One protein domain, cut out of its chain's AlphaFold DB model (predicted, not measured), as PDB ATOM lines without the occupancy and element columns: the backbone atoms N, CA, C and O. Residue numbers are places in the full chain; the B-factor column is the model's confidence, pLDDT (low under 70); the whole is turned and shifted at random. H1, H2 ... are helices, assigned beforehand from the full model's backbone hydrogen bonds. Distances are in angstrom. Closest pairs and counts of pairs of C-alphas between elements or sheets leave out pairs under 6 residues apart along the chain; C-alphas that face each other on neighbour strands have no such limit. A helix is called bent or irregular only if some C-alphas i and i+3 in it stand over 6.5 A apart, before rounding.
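Overview. This is residues 469 to 515 of the 581 residues of the protein "CUE domain-containing protein 3" of Schizosaccharomyces pombe (strain 972 / ATCC 24843) (UniProt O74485). H4 is the base of a wide U, with H3 standing at one end and H5 folding back at the other; short H1 and H2 sit by the H3 end. The printed part has 47 residues, with five named helices, H1 to H5 in order, and no named strand: all helix. It is only just compact, close to loose, with a radius of gyration of the C-alphas of 11.1 A and spans of 30 by 21 by 14 A.

Along the chain. H1, residues 469 to 472, begins at C-alpha 469 (11.605, 27.816, -49.109). H2 is residues 474 to 478, irregular, with C-alphas 475 and 478 7.4 A apart. H3, residues 480 to 488, is 12.5 A long; H4, 495 to 507, 18.4 A; H5, 509 to 515, 10.0 A, ending at C-alpha 515 (13.016, 39.892, -58.732).

Arrangement. H1 only just touches H3 and H4, each with 3 pairs of C-alphas within 8 A, the closest being Val 471 and Arg 482, 5.8 A, and Phe 472 and Glu 499, 5.5 A. H2 is close to but not clearly touching H4, closest C-alphas Arg 477 and His 495, 6.7 A. H4 and H5 touch only at the corner, closest C-alphas Phe 505 and Ala 512, 4.8 A, at a steep tilt of 58 degrees, opposite ways. H3 and H5 are apart. Every O i to N i+4 pair is within hydrogen-bond range in H3, H4 and H5; H2 has 0 of 1, and 1 of 2 O i to N i+3 pairs, and H1 is too short for an i+4 pair.

Size, cuts and confidence. The farthest C-alphas, Lys 480 and Lys 510, are 30.9 A apart. The printed part has no cut and no long link, and no printed residue is under 70 in pLDDT.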
ATOM      1  N   PRO A 469      12.741  27.733 -48.186       92.94
ATOM      2  CA  PRO A 469      11.605  27.816 -49.109       92.94
ATOM      3  C   PRO A 469      10.320  27.147 -48.584       92.94
ATOM      4  O   PRO A 469       9.241  27.380 -49.138       92.94
ATOM      5  N   GLU A 470      10.414  26.322 -47.533       92.56
ATOM      6  CA  GLU A 470       9.274  25.659 -46.877       92.56
ATOM      7  C   GLU A 470       8.414  26.630 -46.054       92.56
ATOM      8  O   GLU A 470       7.214  26.409 -45.891       92.56
ATOM      9  N   VAL A 471       8.971  27.766 -45.610       93.57
ATOM     10  CA  VAL A 471       8.229  28.813 -44.874       93.57
ATOM     11  C   VAL A 471       7.106  29.411 -45.724       93.57
ATOM     12  O   VAL A 471       6.144  29.969 -45.194       93.57
ATOM     13  N   PHE A 472       7.200  29.272 -47.050       95.57
ATOM     14  CA  PHE A 472       6.228  29.764 -48.019       95.57
ATOM     15  C   PHE A 472       5.071  28.792 -48.299       95.57
ATOM     16  O   PHE A 472       4.157  29.144 -49.043       95.57
ATOM     17  N   ASP A 473       5.085  27.589 -47.719       92.89
ATOM     18  CA  ASP A 473       3.993  26.624 -47.833       92.89
ATOM     19  C   ASP A 473       2.832  26.926 -46.877       92.89
ATOM     20  O   ASP A 473       3.017  27.391 -45.753       92.89
ATOM     21  N   GLN A 474       1.618  26.536 -47.274       91.55
ATOM     22  CA  GLN A 474       0.408  26.658 -46.443       91.55
ATOM     23  C   GLN A 474       0.543  25.985 -45.070       91.55
ATOM     24  O   GLN A 474      -0.024  26.444 -44.079       91.55
ATOM     25  N   LYS A 475       1.324  24.901 -44.984       91.59
ATOM     26  CA  LYS A 475       1.574  24.176 -43.729       91.59
ATOM     27  C   LYS A 475       2.397  24.996 -42.728       91.59
ATOM     28  O   LYS A 475       2.266  24.782 -41.526       91.59
ATOM     29  N   ALA A 476       3.198  25.951 -43.203       90.48
ATOM     30  CA  ALA A 476       4.073  26.777 -42.381       90.48
ATOM     31  C   ALA A 476       3.385  28.031 -41.810       90.48
ATOM     32  O   ALA A 476       4.030  28.774 -41.072       90.48
ATOM     33  N   ARG A 477       2.082  28.260 -42.062       90.86
ATOM     34  CA  ARG A 477       1.330  29.427 -41.539       90.86
ATOM     35  C   ARG A 477       1.452  29.622 -40.023       90.86
ATOM     36  O   ARG A 477       1.452  30.755 -39.563       90.86
ATOM     37  N   LYS A 478       1.578  28.529 -39.261       90.30
ATOM     38  CA  LYS A 478       1.730  28.533 -37.791       90.30
ATOM     39  C   LYS A 478       3.180  28.369 -37.314       90.30
ATOM     40  O   LYS A 478       3.411  28.223 -36.117       90.30
ATOM     41  N   SER A 479       4.146  28.308 -38.229       90.99
ATOM     42  CA  SER A 479       5.561  28.169 -37.874       90.99
ATOM     43  C   SER A 479       6.113  29.482 -37.316       90.99
ATOM     44  O   SER A 479       5.673  30.565 -37.704       90.99
ATOM     45  N   LYS A 480       7.106  29.387 -36.426       91.92
ATOM     46  CA  LYS A 480       7.796  30.564 -35.882       91.92
ATOM     47  C   LYS A 480       8.489  31.371 -36.985       91.92
ATOM     48  O   LYS A 480       8.384  32.587 -37.001       91.92
ATOM     49  N   GLU A 481       9.095  30.693 -37.957       91.96
ATOM     50  CA  GLU A 481       9.786  31.338 -39.081       91.96
ATOM     51  C   GLU A 481       8.841  32.193 -39.939       91.96
ATOM     52  O   GLU A 481       9.222  33.268 -40.402       91.96
ATOM     53  N   ARG A 482       7.580  31.767 -40.111       93.04
ATOM     54  CA  ARG A 482       6.560  32.559 -40.812       93.04
ATOM     55  C   ARG A 482       6.135  33.796 -40.020       93.04
ATOM     56  O   ARG A 482       5.880  34.829 -40.632       93.04
ATOM     57  N   ALA A 483       6.065  33.697 -38.693       90.99
ATOM     58  CA  ALA A 483       5.792  34.841 -37.825       90.99
ATOM     59  C   ALA A 483       6.959  35.845 -37.834       90.99
ATOM     60  O   ALA A 483       6.722  37.044 -37.938       90.99
ATOM     61  N   ASP A 484       8.205  35.359 -37.823       92.09
ATOM     62  CA  ASP A 484       9.405  36.201 -37.914       92.09
ATOM     63  C   ASP A 484       9.490  36.925 -39.276       92.09
ATOM     64  O   ASP A 484       9.892  38.088 -39.338       92.09
ATOM     65  N   LEU A 485       9.077  36.270 -40.373       92.91
ATOM     66  CA  LEU A 485       8.973  36.895 -41.698       92.91
ATOM     67  C   LEU A 485       7.913  38.005 -41.727       92.91
ATOM     68  O   LEU A 485       8.187  39.086 -42.242       92.91
ATOM     69  N   LEU A 486       6.729  37.766 -41.157       92.86
ATOM     70  CA  LEU A 486       5.666  38.775 -41.071       92.86
ATOM     71  C   LEU A 486       6.087  39.977 -40.221       92.86
ATOM     72  O   LEU A 486       5.882  41.113 -40.639       92.86
ATOM     73  N   ALA A 487       6.766  39.729 -39.099       90.62
ATOM     74  CA  ALA A 487       7.292  40.781 -38.238       90.62
ATOM     75  C   ALA A 487       8.333  41.664 -38.947       90.62
ATOM     76  O   ALA A 487       8.359  42.866 -38.715       90.62
ATOM     77  N   LYS A 488       9.172  41.102 -39.832       90.35
ATOM     78  CA  LYS A 488      10.132  41.886 -40.637       90.35
ATOM     79  C   LYS A 488       9.482  42.727 -41.733       90.35
ATOM     80  O   LYS A 488      10.095  43.675 -42.206       90.35
ATOM     81  N   LEU A 489       8.284  42.347 -42.159       88.99
ATOM     82  CA  LEU A 489       7.498  43.054 -43.166       88.99
ATOM     83  C   LEU A 489       6.448  43.965 -42.509       88.99
ATOM     84  O   LEU A 489       5.469  44.313 -43.165       88.99
ATOM     85  N   ASP A 490       6.602  44.297 -41.221       82.84
ATOM     86  CA  ASP A 490       5.666  45.094 -40.414       82.84
ATOM     87  C   ASP A 490       4.206  44.603 -40.478       82.84
ATOM     88  O   ASP A 490       3.259  45.381 -40.397       82.84
ATOM     89  N   ASN A 491       4.006  43.290 -40.649       80.83
ATOM     90  CA  ASN A 491       2.705  42.656 -40.893       80.83
ATOM     91  C   ASN A 491       1.928  43.230 -42.097       80.83
ATOM     92  O   ASN A 491       0.715  43.048 -42.188       80.83
ATOM     93  N   SER A 492       2.611  43.879 -43.044       83.26
ATOM     94  CA  SER A 492       1.991  44.454 -44.250       83.26
ATOM     95  C   SER A 492       1.461  43.404 -45.232       83.26
ATOM     96  O   SER A 492       0.632  43.721 -46.082       83.26
ATOM     97  N   LEU A 493       1.923  42.154 -45.123       88.16
ATOM     98  CA  LEU A 493       1.545  41.060 -46.013       88.16
ATOM     99  C   LEU A 493       0.708  39.996 -45.297       88.16
ATOM    100  O   LEU A 493       1.023  39.574 -44.191       88.16
ATOM    101  N   THR A 494      -0.326  39.486 -45.961       92.21
ATOM    102  CA  THR A 494      -1.122  38.348 -45.487       92.21
ATOM    103  C   THR A 494      -0.426  37.018 -45.786       92.21
ATOM    104  O   THR A 494       0.468  36.914 -46.635       92.21
ATOM    105  N   HIS A 495      -0.845  35.943 -45.107       92.95
ATOM    106  CA  HIS A 495      -0.310  34.610 -45.390       92.95
ATOM    107  C   HIS A 495      -0.553  34.206 -46.857       92.95
ATOM    108  O   HIS A 495       0.319  33.611 -47.488       92.95
ATOM    109  N   GLU A 496      -1.700  34.578 -47.411       93.31
ATOM    110  CA  GLU A 496      -2.114  34.346 -48.788       93.31
ATOM    111  C   GLU A 496      -1.220  35.100 -49.776       93.31
ATOM    112  O   GLU A 496      -0.804  34.519 -50.778       93.31
ATOM    113  N   GLN A 497      -0.858  36.352 -49.480       94.00
ATOM    114  CA  GLN A 497       0.027  37.149 -50.334       94.00
ATOM    115  C   GLN A 497       1.438  36.560 -50.407       94.00
ATOM    116  O   GLN A 497       1.994  36.441 -51.497       94.00
ATOM    117  N   ILE A 498       2.005  36.112 -49.285       94.92
ATOM    118  CA  ILE A 498       3.339  35.489 -49.284       94.92
ATOM    119  C   ILE A 498       3.315  34.132 -50.022       94.92
ATOM    120  O   ILE A 498       4.250  33.792 -50.749       94.92
ATOM    121  N   GLU A 499       2.238  33.348 -49.890       94.89
ATOM    122  CA  GLU A 499       2.040  32.124 -50.689       94.89
ATOM    123  C   GLU A 499       1.894  32.431 -52.187       94.89
ATOM    124  O   GLU A 499       2.467  31.731 -53.029       94.89
ATOM    125  N   GLY A 500       1.148  33.487 -52.520       94.69
ATOM    126  CA  GLY A 500       0.969  33.995 -53.876       94.69
ATOM    127  C   GLY A 500       2.287  34.443 -54.500       94.69
ATOM    128  O   GLY A 500       2.591  34.038 -55.619       94.69
ATOM    129  N   TRP A 501       3.116  35.173 -53.752       95.61
ATOM    130  CA  TRP A 501       4.450  35.589 -54.185       95.61
ATOM    131  C   TRP A 501       5.326  34.386 -54.544       95.61
ATOM    132  O   TRP A 501       5.906  34.345 -55.627       95.61
ATOM    133  N   ARG A 502       5.345  33.342 -53.702       95.01
ATOM    134  CA  ARG A 502       6.089  32.103 -53.991       95.01
ATOM    135  C   ARG A 502       5.560  31.390 -55.232       95.01
ATOM    136  O   ARG A 502       6.348  30.859 -56.014       95.01
ATOM    137  N   ARG A 503       4.235  31.359 -55.428       94.48
ATOM    138  CA  ARG A 503       3.640  30.813 -56.657       94.48
ATOM    139  C   ARG A 503       4.110  31.606 -57.868       94.48
ATOM    140  O   ARG A 503       4.694  30.997 -58.748       94.48
ATOM    141  N   MET A 504       3.982  32.932 -57.871       94.16
ATOM    142  CA  MET A 504       4.459  33.774 -58.978       94.16
ATOM    143  C   MET A 504       5.955  33.575 -59.248       94.16
ATOM    144  O   MET A 504       6.345  33.375 -60.393       94.16
ATOM    145  N   PHE A 505       6.780  33.524 -58.198       95.04
ATOM    146  CA  PHE A 505       8.224  33.298 -58.302       95.04
ATOM    147  C   PHE A 505       8.597  31.919 -58.870       95.04
ATOM    148  O   PHE A 505       9.638  31.773 -59.503       95.04
ATOM    149  N   THR A 506       7.761  30.898 -58.669       92.78
ATOM    150  CA  THR A 506       8.015  29.538 -59.179       92.78
ATOM    151  C   THR A 506       7.363  29.266 -60.533       92.78
ATOM    152  O   THR A 506       7.894  28.466 -61.303       92.78
ATOM    153  N   THR A 507       6.238  29.913 -60.849       93.61
ATOM    154  CA  THR A 507       5.495  29.689 -62.097       93.61
ATOM    155  C   THR A 507       5.893  30.638 -63.217       93.61
ATOM    156  O   THR A 507       5.906  30.223 -64.373       93.61
ATOM    157  N   ASP A 508       6.199  31.902 -62.910       92.26
ATOM    158  CA  ASP A 508       6.546  32.904 -63.916       92.26
ATOM    159  C   ASP A 508       8.057  33.171 -63.931       92.26
ATOM    160  O   ASP A 508       8.620  33.850 -63.070       92.26
ATOM    161  N   SER A 509       8.726  32.651 -64.966       91.59
ATOM    162  CA  SER A 509      10.163  32.852 -65.176       91.59
ATOM    163  C   SER A 509      10.531  34.328 -65.347       91.59
ATOM    164  O   SER A 509      11.633  34.716 -64.961       91.59
ATOM    165  N   LYS A 510       9.645  35.162 -65.913       90.88
ATOM    166  CA  LYS A 510       9.930  36.590 -66.110       90.88
ATOM    167  C   LYS A 510       9.906  37.330 -64.784       90.88
ATOM    168  O   LYS A 510      10.817  38.108 -64.509       90.88
ATOM    169  N   PHE A 511       8.907  37.044 -63.952       91.12
ATOM    170  CA  PHE A 511       8.829  37.581 -62.598       91.12
ATOM    171  C   PHE A 511      10.038  37.145 -61.759       91.12
ATOM    172  O   PHE A 511      10.693  37.981 -61.141       91.12
ATOM    173  N   ALA A 512      10.416  35.864 -61.818       92.57
ATOM    174  CA  ALA A 512      11.593  35.359 -61.116       92.57
ATOM    175  C   ALA A 512      12.900  36.043 -61.564       92.57
ATOM    176  O   ALA A 512      13.754  36.348 -60.732       92.57
ATOM    177  N   GLU A 513      13.075  36.303 -62.866       91.61
ATOM    178  CA  GLU A 513      14.224  37.055 -63.385       91.61
ATOM    179  C   GLU A 513      14.209  38.528 -62.969       91.61
ATOM    180  O   GLU A 513      15.270  39.074 -62.661       91.61
ATOM    181  N   ALA A 514      13.036  39.167 -62.953       90.76
ATOM    182  CA  ALA A 514      12.881  40.556 -62.532       90.76
ATOM    183  C   ALA A 514      13.251  40.725 -61.054       90.76
ATOM    184  O   ALA A 514      14.135  41.522 -60.752       90.76
ATOM    185  N   VAL A 515      12.689  39.896 -60.167       91.86
ATOM    186  CA  VAL A 515      13.016  39.892 -58.732       91.86
ATOM    187  C   VAL A 515      14.499  39.593 -58.513       91.86
ATOM    188  O   VAL A 515      15.169  40.297 -57.766       91.86
TER     189      VAL A 515